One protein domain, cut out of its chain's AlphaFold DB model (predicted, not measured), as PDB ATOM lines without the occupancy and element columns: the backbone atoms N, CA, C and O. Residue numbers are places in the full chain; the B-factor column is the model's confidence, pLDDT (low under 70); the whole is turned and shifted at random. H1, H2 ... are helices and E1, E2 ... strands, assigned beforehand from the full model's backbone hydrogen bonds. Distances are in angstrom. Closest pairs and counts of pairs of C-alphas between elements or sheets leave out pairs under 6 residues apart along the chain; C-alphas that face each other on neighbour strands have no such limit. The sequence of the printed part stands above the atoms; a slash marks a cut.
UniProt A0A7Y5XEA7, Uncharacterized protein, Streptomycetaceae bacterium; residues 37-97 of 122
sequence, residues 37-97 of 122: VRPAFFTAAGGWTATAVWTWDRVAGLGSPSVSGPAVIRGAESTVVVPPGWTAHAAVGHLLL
ATOM      1  N   VAL A  37     584.185 567.372 454.066       92.75
ATOM      2  CA  VAL A  37     585.456 566.782 454.495       92.75
ATOM      3  C   VAL A  37     586.596 567.409 453.700       92.75
ATOM      4  O   VAL A  37     586.561 567.437 452.470       92.75
ATOM      5  N   ARG A  38     587.619 567.910 454.397       93.56
ATOM      6  CA  ARG A  38     588.849 568.441 453.794       93.56
ATOM      7  C   ARG A  38     590.078 567.829 454.470       93.56
ATOM      8  O   ARG A  38     590.046 567.623 455.682       93.56
ATOM      9  N   PRO A  39     591.162 567.533 453.734       96.12
ATOM     10  CA  PRO A  39     592.410 567.115 454.357       96.12
ATOM     11  C   PRO A  39     593.024 568.285 455.135       96.12
ATOM     12  O   PRO A  39     593.128 569.397 454.616       96.12
ATOM     13  N   ALA A  40     593.445 568.026 456.371       96.00
ATOM     14  CA  ALA A  40     594.216 568.963 457.181       96.00
ATOM     15  C   ALA A  40     595.317 568.215 457.937       96.00
ATOM     16  O   ALA A  40     595.179 567.032 458.249       96.00
ATOM     17  N   PHE A  41     596.427 568.895 458.203       95.44
ATOM     18  CA  PHE A  41     597.567 568.302 458.887       95.44
ATOM     19  C   PHE A  41     597.469 568.536 460.396       95.44
ATOM     20  O   PHE A  41     597.415 569.681 460.843       95.44
ATOM     21  N   PHE A  42     597.501 567.458 461.181       93.62
ATOM     22  CA  PHE A  42     597.601 567.514 462.638       93.62
ATOM     23  C   PHE A  42     598.760 566.639 463.108       93.62
ATOM     24  O   PHE A  42     598.736 565.421 462.935       93.62
ATOM     25  N   THR A  43     599.739 567.237 463.788       92.38
ATOM     26  CA  THR A  43     600.844 566.491 464.418       92.38
ATOM     27  C   THR A  43     600.322 565.450 465.410       92.38
ATOM     28  O   THR A  43     600.772 564.312 465.402       92.38
ATOM     29  N   ALA A  44     599.292 565.804 466.186       87.31
ATOM     30  CA  ALA A  44     598.629 564.912 467.138       87.31
ATOM     31  C   ALA A  44     597.905 563.712 466.491       87.31
ATOM     32  O   ALA A  44     597.621 562.741 467.183       87.31
ATOM     33  N   ALA A  45     597.607 563.766 465.186       88.62
ATOM     34  CA  ALA A  45     597.036 562.647 464.426       88.62
ATOM     35  C   ALA A  45     598.088 561.883 463.601       88.62
ATOM     36  O   ALA A  45     597.725 560.995 462.833       88.62
ATOM     37  N   GLY A  46     599.372 562.240 463.706       93.25
ATOM     38  CA  GLY A  46     600.438 561.634 462.905       93.25
ATOM     39  C   GLY A  46     600.512 562.130 461.456       93.25
ATOM     40  O   GLY A  46     601.237 561.541 460.660       93.25
ATOM     41  N   GLY A  47     599.799 563.208 461.099       92.94
ATOM     42  CA  GLY A  47     599.924 563.850 459.791       92.94
ATOM     43  C   GLY A  47     598.605 564.306 459.169       92.94
ATOM     44  O   GLY A  47     597.721 564.828 459.850       92.94
ATOM     45  N   TRP A  48     598.501 564.167 457.846       96.44
ATOM     46  CA  TRP A  48     597.305 564.534 457.084       96.44
ATOM     47  C   TRP A  48     596.131 563.619 457.434       96.44
ATOM     48  O   TRP A  48     596.232 562.402 457.314       96.44
ATOM     49  N   THR A  49     595.004 564.211 457.825       94.31
ATOM     50  CA  THR A  49     593.788 563.480 458.188       94.31
ATOM     51  C   THR A  49     592.546 564.092 457.547       94.31
ATOM     52  O   THR A  49     592.466 565.304 457.305       94.31
ATOM     53  N   ALA A  50     591.559 563.242 457.273       94.50
ATOM     54  CA  ALA A  50     590.244 563.665 456.822       94.50
ATOM     55  C   ALA A  50     589.556 564.456 457.945       94.50
ATOM     56  O   ALA A  50     589.316 563.929 459.028       94.50
ATOM     57  N   THR A  51     589.263 565.728 457.692       95.31
ATOM     58  CA  THR A  51     588.792 566.664 458.717       95.31
ATOM     59  C   THR A  51     587.430 567.216 458.336       95.31
ATOM     60  O   THR A  51     587.253 567.770 457.249       95.31
ATOM     61  N   ALA A  52     586.458 567.069 459.233       93.56
ATOM     62  CA  ALA A  52     585.115 567.591 459.022       93.56
ATOM     63  C   ALA A  52     585.102 569.119 459.169       93.56
ATOM     64  O   ALA A  52     585.593 569.656 460.162       93.56
ATOM     65  N   VAL A  53     584.514 569.817 458.199       93.56
ATOM     66  CA  VAL A  53     584.337 571.269 458.211       93.56
ATOM     67  C   VAL A  53     582.864 571.599 458.404       93.56
ATOM     68  O   VAL A  53     582.010 571.231 457.596       93.56
ATOM     69  N   TRP A  54     582.583 572.325 459.477       91.44
ATOM     70  CA  TRP A  54     581.258 572.765 459.889       91.44
ATOM     71  C   TRP A  54     581.124 574.277 459.718       91.44
ATOM     72  O   TRP A  54     582.124 574.998 459.712       91.44
ATOM     73  N   THR A  55     579.894 574.766 459.615       90.06
ATOM     74  CA  THR A  55     579.573 576.188 459.785       90.06
ATOM     75  C   THR A  55     579.083 576.441 461.207       90.06
ATOM     76  O   THR A  55     578.470 575.562 461.818       90.06
ATOM     77  N   TRP A  56     579.346 577.635 461.739       87.50
ATOM     78  CA  TRP A  56     578.905 578.029 463.080       87.50
ATOM     79  C   TRP A  56     577.394 577.853 463.268       87.50
ATOM     80  O   TRP A  56     576.976 577.218 464.233       87.50
ATOM     81  N   ASP A  57     576.589 578.328 462.315       85.56
ATOM     82  CA  ASP A  57     575.122 578.275 462.391       85.56
ATOM     83  C   ASP A  57     574.598 576.845 462.502       85.56
ATOM     84  O   ASP A  57     573.649 576.566 463.234       85.56
ATOM     85  N   ARG A  58     575.267 575.903 461.830       82.81
ATOM     86  CA  ARG A  58     574.911 574.491 461.915       82.81
ATOM     87  C   ARG A  58     575.253 573.896 463.272       82.81
ATOM     88  O   ARG A  58     574.462 573.126 463.808       82.81
ATOM     89  N   VAL A  59     576.426 574.230 463.811       83.50
ATOM     90  CA  VAL A  59     576.802 573.791 465.157       83.50
ATOM     91  C   VAL A  59     575.819 574.391 466.166       83.50
ATOM     92  O   VAL A  59     575.269 573.650 466.958       83.50
ATOM     93  N   ALA A  60     575.485 575.679 466.097       80.38
ATOM     94  CA  ALA A  60     574.527 576.297 467.017       80.38
ATOM     95  C   ALA A  60     573.085 575.749 466.891       80.38
ATOM     96  O   ALA A  60     572.374 575.679 467.891       80.38
ATOM     97  N   GLY A  61     572.653 575.352 465.687       74.50
ATOM     98  CA  GLY A  61     571.302 574.833 465.420       74.50
ATOM     99  C   GLY A  61     571.084 573.351 465.755       74.50
ATOM    100  O   GLY A  61     569.946 572.884 465.799       74.50
ATOM    101  N   LEU A  62     572.152 572.592 466.003       65.44
ATOM    102  CA  LEU A  62     572.078 571.212 466.482       65.44
ATOM    103  C   LEU A  62     571.707 571.256 467.975       65.44
ATOM    104  O   LEU A  62     572.510 571.682 468.789       65.44
ATOM    105  N   GLY A  63     570.503 570.813 468.356       58.88
ATOM    106  CA  GLY A  63     569.936 570.927 469.719       58.88
ATOM    107  C   GLY A  63     570.724 570.302 470.890       58.88
ATOM    108  O   GLY A  63     570.222 570.282 472.009       58.88
ATOM    109  N   SER A  64     571.935 569.788 470.651       60.72
ATOM    110  CA  SER A  64     572.993 569.530 471.641       60.72
ATOM    111  C   SER A  64     574.331 569.313 470.901       60.72
ATOM    112  O   SER A  64     574.682 568.178 470.559       60.72
ATOM    113  N   PRO A  65     575.076 570.373 470.543       69.44
ATOM    114  CA  PRO A  65     576.045 570.289 469.458       69.44
ATOM    115  C   PRO A  65     577.455 570.079 469.973       69.44
ATOM    116  O   PRO A  65     578.219 571.021 470.195       69.44
ATOM    117  N   SER A  66     577.798 568.814 470.166       84.75
ATOM    118  CA  SER A  66     579.177 568.420 470.428       84.75
ATOM    119  C   SER A  66     579.834 568.014 469.112       84.75
ATOM    120  O   SER A  66     579.357 567.098 468.445       84.75
ATOM    121  N   VAL A  67     580.920 568.682 468.728       90.00
ATOM    122  CA  VAL A  67     581.739 568.331 467.562       90.00
ATOM    123  C   VAL A  67     583.057 567.760 468.063       90.00
ATOM    124  O   VAL A  67     583.874 568.483 468.631       90.00
ATOM    125  N   SER A  68     583.268 566.465 467.856       91.56
ATOM    126  CA  SER A  68     584.548 565.818 468.151       91.56
ATOM    127  C   SER A  68     585.582 566.160 467.082       91.56
ATOM    128  O   SER A  68     585.284 566.124 465.888       91.56
ATOM    129  N   GLY A  69     586.799 566.482 467.511       91.88
ATOM    130  CA  GLY A  69     587.936 566.661 466.620       91.88
ATOM    131  C   GLY A  69     588.498 565.323 466.111       91.88
ATOM    132  O   GLY A  69     588.295 564.294 466.761       91.88
ATOM    133  N   PRO A  70     589.238 565.308 464.987       94.44
ATOM    134  CA  PRO A  70     589.668 566.466 464.204       94.44
ATOM    135  C   PRO A  70     588.526 567.107 463.401       94.44
ATOM    136  O   PRO A  70     587.874 566.461 462.579       94.44
ATOM    137  N   ALA A  71     588.309 568.405 463.613       95.00
ATOM    138  CA  ALA A  71     587.291 569.181 462.913       95.00
ATOM    139  C   ALA A  71     587.682 570.661 462.799       95.00
ATOM    140  O   ALA A  71     588.528 571.168 463.535       95.00
ATOM    141  N   VAL A  72     587.031 571.368 461.879       95.31
ATOM    142  CA  VAL A  72     587.126 572.820 461.707       95.31
ATOM    143  C   VAL A  72     585.717 573.397 461.705       95.31
ATOM    144  O   VAL A  72     584.821 572.848 461.074       95.31
ATOM    145  N   ILE A  73     585.512 574.511 462.395       93.62
ATOM    146  CA  ILE A  73     584.232 575.216 462.466       93.62
ATOM    147  C   ILE A  73     584.456 576.621 461.919       93.62
ATOM    148  O   ILE A  73     585.228 577.394 462.480       93.62
ATOM    149  N   ARG A  74     583.807 576.947 460.803       93.69
ATOM    150  CA  ARG A  74     583.892 578.253 460.143       93.69
ATOM    151  C   ARG A  74     582.717 579.129 460.564       93.69
ATOM    152  O   ARG A  74     581.564 578.754 460.364       93.69
ATOM    153  N   GLY A  75     583.009 580.286 461.132       88.56
ATOM    154  CA  GLY A  75     582.095 581.421 461.206       88.56
ATOM    155  C   GLY A  75     582.397 582.425 460.094       88.56
ATOM    156  O   GLY A  75     583.369 582.265 459.358       88.56
ATOM    157  N   ALA A  76     581.576 583.471 459.991       88.50
ATOM    158  CA  ALA A  76     581.804 584.560 459.039       88.50
ATOM    159  C   ALA A  76     583.149 585.271 459.288       88.50
ATOM    160  O   ALA A  76     583.920 585.482 458.361       88.50
ATOM    161  N   GLU A  77     583.459 585.538 460.561       89.75
ATOM    162  CA  GLU A  77     584.623 586.338 460.977       89.75
ATOM    163  C   GLU A  77     585.745 585.511 461.623       89.75
ATOM    164  O   GLU A  77     586.779 586.040 462.023       89.75
ATOM    165  N   SER A  78     585.547 584.203 461.806       89.94
ATOM    166  CA  SER A  78     586.513 583.364 462.518       89.94
ATOM    167  C   SER A  78     586.484 581.917 462.054       89.94
ATOM    168  O   SER A  78     585.501 581.425 461.510       89.94
ATOM    169  N   THR A  79     587.587 581.208 462.276       93.69
ATOM    170  CA  THR A  79     587.670 579.763 462.064       93.69
ATOM    171  C   THR A  79     588.245 579.122 463.316       93.69
ATOM    172  O   THR A  79     589.355 579.442 463.731       93.69
ATOM    173  N   VAL A  80     587.486 578.210 463.916       95.00
ATOM    174  CA  VAL A  80     587.896 577.441 465.091       95.00
ATOM    175  C   VAL A  80     588.392 576.075 464.642       95.00
ATOM    176  O   VAL A  80     587.725 575.374 463.884       95.00
ATOM    177  N   VAL A  81     589.555 575.674 465.145       96.25
ATOM    178  CA  VAL A  81     590.097 574.328 464.956       96.25
ATOM    179  C   VAL A  81     589.783 573.499 466.197       96.25
ATOM    180  O   VAL A  81     590.056 573.932 467.313       96.25
ATOM    181  N   VAL A  82     589.227 572.305 465.997       95.50
ATOM    182  CA  VAL A  82     588.994 571.298 467.038       95.50
ATOM    183  C   VAL A  82     590.012 570.175 466.822       95.50
ATOM    184  O   VAL A  82     589.818 569.348 465.926       95.50
ATOM    185  N   PRO A  83     591.128 570.147 467.569       95.25
ATOM    186  CA  PRO A  83     592.176 569.156 467.346       95.25
ATOM    187  C   PRO A  83     591.725 567.727 467.703       95.25
ATOM    188  O   PRO A  83     590.739 567.548 468.422       95.25
ATOM    189  N   PRO A  84     592.462 566.691 467.264       94.56
ATOM    190  CA  PRO A  84     592.264 565.323 467.744       94.56
ATOM    191  C   PRO A  84     592.246 565.250 469.278       94.56
ATOM    192  O   PRO A  84     593.093 565.854 469.938       94.56
ATOM    193  N   GLY A  85     591.280 564.527 469.849       92.56
ATOM    194  CA  GLY A  85     591.118 564.405 471.306       92.56
ATOM    195  C   GLY A  85     590.435 565.601 471.986       92.56
ATOM    196  O   GLY A  85     590.348 565.641 473.213       92.56
ATOM    197  N   TRP A  86     589.935 566.567 471.212       94.69
ATOM    198  CA  TRP A  86     589.119 567.674 471.708       94.69
ATOM    199  C   TRP A  86     587.670 567.548 471.248       94.69
ATOM    200  O   TRP A  86     587.361 566.920 470.235       94.69
ATOM    201  N   THR A  87     586.778 568.199 471.980       93.75
ATOM    202  CA  THR A  87     585.365 568.337 471.649       93.75
ATOM    203  C   THR A  87     584.977 569.803 471.766       93.75
ATOM    204  O   THR A  87     585.246 570.451 472.777       93.75
ATOM    205  N   ALA A  88     584.349 570.336 470.724       92.25
ATOM    206  CA  ALA A  88     583.712 571.641 470.747       92.25
ATOM    207  C   ALA A  88     582.247 571.500 471.146       92.25
ATOM    208  O   ALA A  88     581.543 570.665 470.589       92.25
ATOM    209  N   HIS A  89     581.780 572.343 472.059       90.56
ATOM    210  CA  HIS A  89     580.378 572.443 472.442       90.56
ATOM    211  C   HIS A  89     579.893 573.863 472.184       90.56
ATOM    212  O   HIS A  89     580.471 574.802 472.739       90.56
ATOM    213  N   ALA A  90     578.845 574.044 471.379       87.75
ATOM    214  CA  ALA A  90     578.221 575.362 471.301       87.75
ATOM    215  C   ALA A  90     577.348 575.615 472.533       87.75
ATOM    216  O   ALA A  90     576.554 574.776 472.960       87.75
ATOM    217  N   ALA A  91     577.524 576.803 473.090       84.06
ATOM    218  CA  ALA A  91     576.672 577.425 474.082       84.06
ATOM    219  C   ALA A  91     576.138 578.734 473.485       84.06
ATOM    220  O   ALA A  91     576.597 579.190 472.435       84.06
ATOM    221  N   VAL A  92     575.163 579.361 474.141       82.75
ATOM    222  CA  VAL A  92     574.605 580.634 473.667       82.75
ATOM    223  C   VAL A  92     575.731 581.664 473.529       82.75
ATOM    224  O   VAL A  92     576.349 582.037 474.521       82.75
ATOM    225  N   GLY A  93     576.027 582.075 472.293       82.19
ATOM    226  CA  GLY A  93     577.069 583.059 471.973       82.19
ATOM    227  C   GLY A  93     578.518 582.585 472.133       82.19
ATOM    228  O   GLY A  93     579.434 583.373 471.911       82.19
ATOM    229  N   HIS A  94     578.757 581.321 472.497       87.44
ATOM    230  CA  HIS A  94     580.097 580.823 472.807       87.44
ATOM    231  C   HIS A  94     580.338 579.421 472.259       87.44
ATOM    232  O   HIS A  94     579.418 578.630 472.077       87.44
ATOM    233  N   LEU A  95     581.610 579.087 472.060       88.81
ATOM    234  CA  LEU A  95     582.030 577.728 471.757       88.81
ATOM    235  C   LEU A  95     583.090 577.300 472.758       88.81
ATOM    236  O   LEU A  95     584.142 577.921 472.893       88.81
ATOM    237  N   LEU A  96     582.763 576.251 473.501       91.94
ATOM    238  CA  LEU A  96     583.589 575.708 474.563       91.94
ATOM    239  C   LEU A  96     584.390 574.539 474.008       91.94
ATOM    240  O   LEU A  96     583.819 573.530 473.600       91.94
ATOM    241  N   LEU A  97     585.714 574.660 474.020       93.44
ATOM    242  CA  LEU A  97     586.611 573.556 473.705       93.44
ATOM    243  C   LEU A  97     586.944 572.795 474.985       93.44
ATOM    244  O   LEU A  97     587.465 573.358 475.947       93.44
TER     245      LEU A  97
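AT A GLANCE: This is residues 37 to 97 of the 122 residues of an uncharacterized protein of Streptomycetaceae bacterium (UniProt A0A7Y5XEA7). A four-stranded sheet, curled like part of a barrel, has a small three-stranded sheet next to its E4 and E5 side, and the short helix H1 bridges the two sheets at one end of the long axis. The hairpin E1 and E2 reaches toward the other end, while E4 and E5 lie nearest the mean of the C-alphas. The printed part has 61 residues, with one named helix and seven named strands in the order E1 E2 H1 E3 E4 E5 E6 E7; it is mostly strand. The larger sheet runs E1 E2 E4 E5 and is mixed, the smaller runs E3 E6 E7 and is antiparallel. The whole is compact, with a radius of gyration of the C-alphas of 11.3 A, yet elongated in outline, spanning 34 by 21 by 16 A.

IN THESE COORDINATES: Begin with the larger sheet: find C-alpha 37 at (585.456, 566.782, 454.495), where E1, residues 37 to 42, starts its 14.6 A. E2, residues 47 to 55, is the longest strand at 23.8 A and bends by 55 degrees at residue 50; look for its last C-alpha at (579.573, 576.188, 459.785). E4 is residues 71 to 74 and E5 is residues 79 to 82. In the smaller sheet, E3 is residues 66 to 68, E6 is residues 86 to 91 and 16.0 A long, and E7 is residues 94 to 97, ending at C-alpha 97 at (586.611, 573.556, 473.705). H1 is residues 56 to 61, 8.6 A long.

HOW THE PARTS SIT: In the larger sheet, only just strongly twisted with C-alphas up to 4.4 A off its best plane, look first at E2, whose pairing is staggered: residues 47 to 52 pair with E1 and residues 52 to 55 with E4. E1 and E2 form an antiparallel hairpin, with N 38 and O 51 at 2.9 A. E2 and E4 are parallel, with N 72 and O 52 at 2.8 A. E4 and E5 form a hairpin, with N 73 and O 80 at 2.8 A. Moving to the smaller sheet, you find E6 antiparallel to E3, with N 67 and O 88 at 2.8 A, and in a hairpin with E7, with N 89 and O 96 at 2.8 A. Between the sheets, E4 and E6 are near each other, and the closest C-alphas of E5 and E6 are those of Val 82 and Ala 88, 6.5 A apart. H1 only grazes the larger sheet, with its residues 56 to 59. It is on the smaller sheet, over E6, at a height over the sheet of 8.7 A; its closest C-alpha pair with E6 is that of Ala 60 and Ala 90, 5.7 A. Every O i to N i+4 pair in H1 is within hydrogen-bond range. E1 and E6 are apart, as are E2 and E7.

THE WHOLE: Look for the two C-alphas farthest apart at Gly 46 and Val 92, 33.8 A from each other. The printed part has no cut, and the seven links between successive elements are tight. The mean pLDDT of the printed part is 89.2; the model's confidence is under 70 at residues 62 to 65, between H1 and E3.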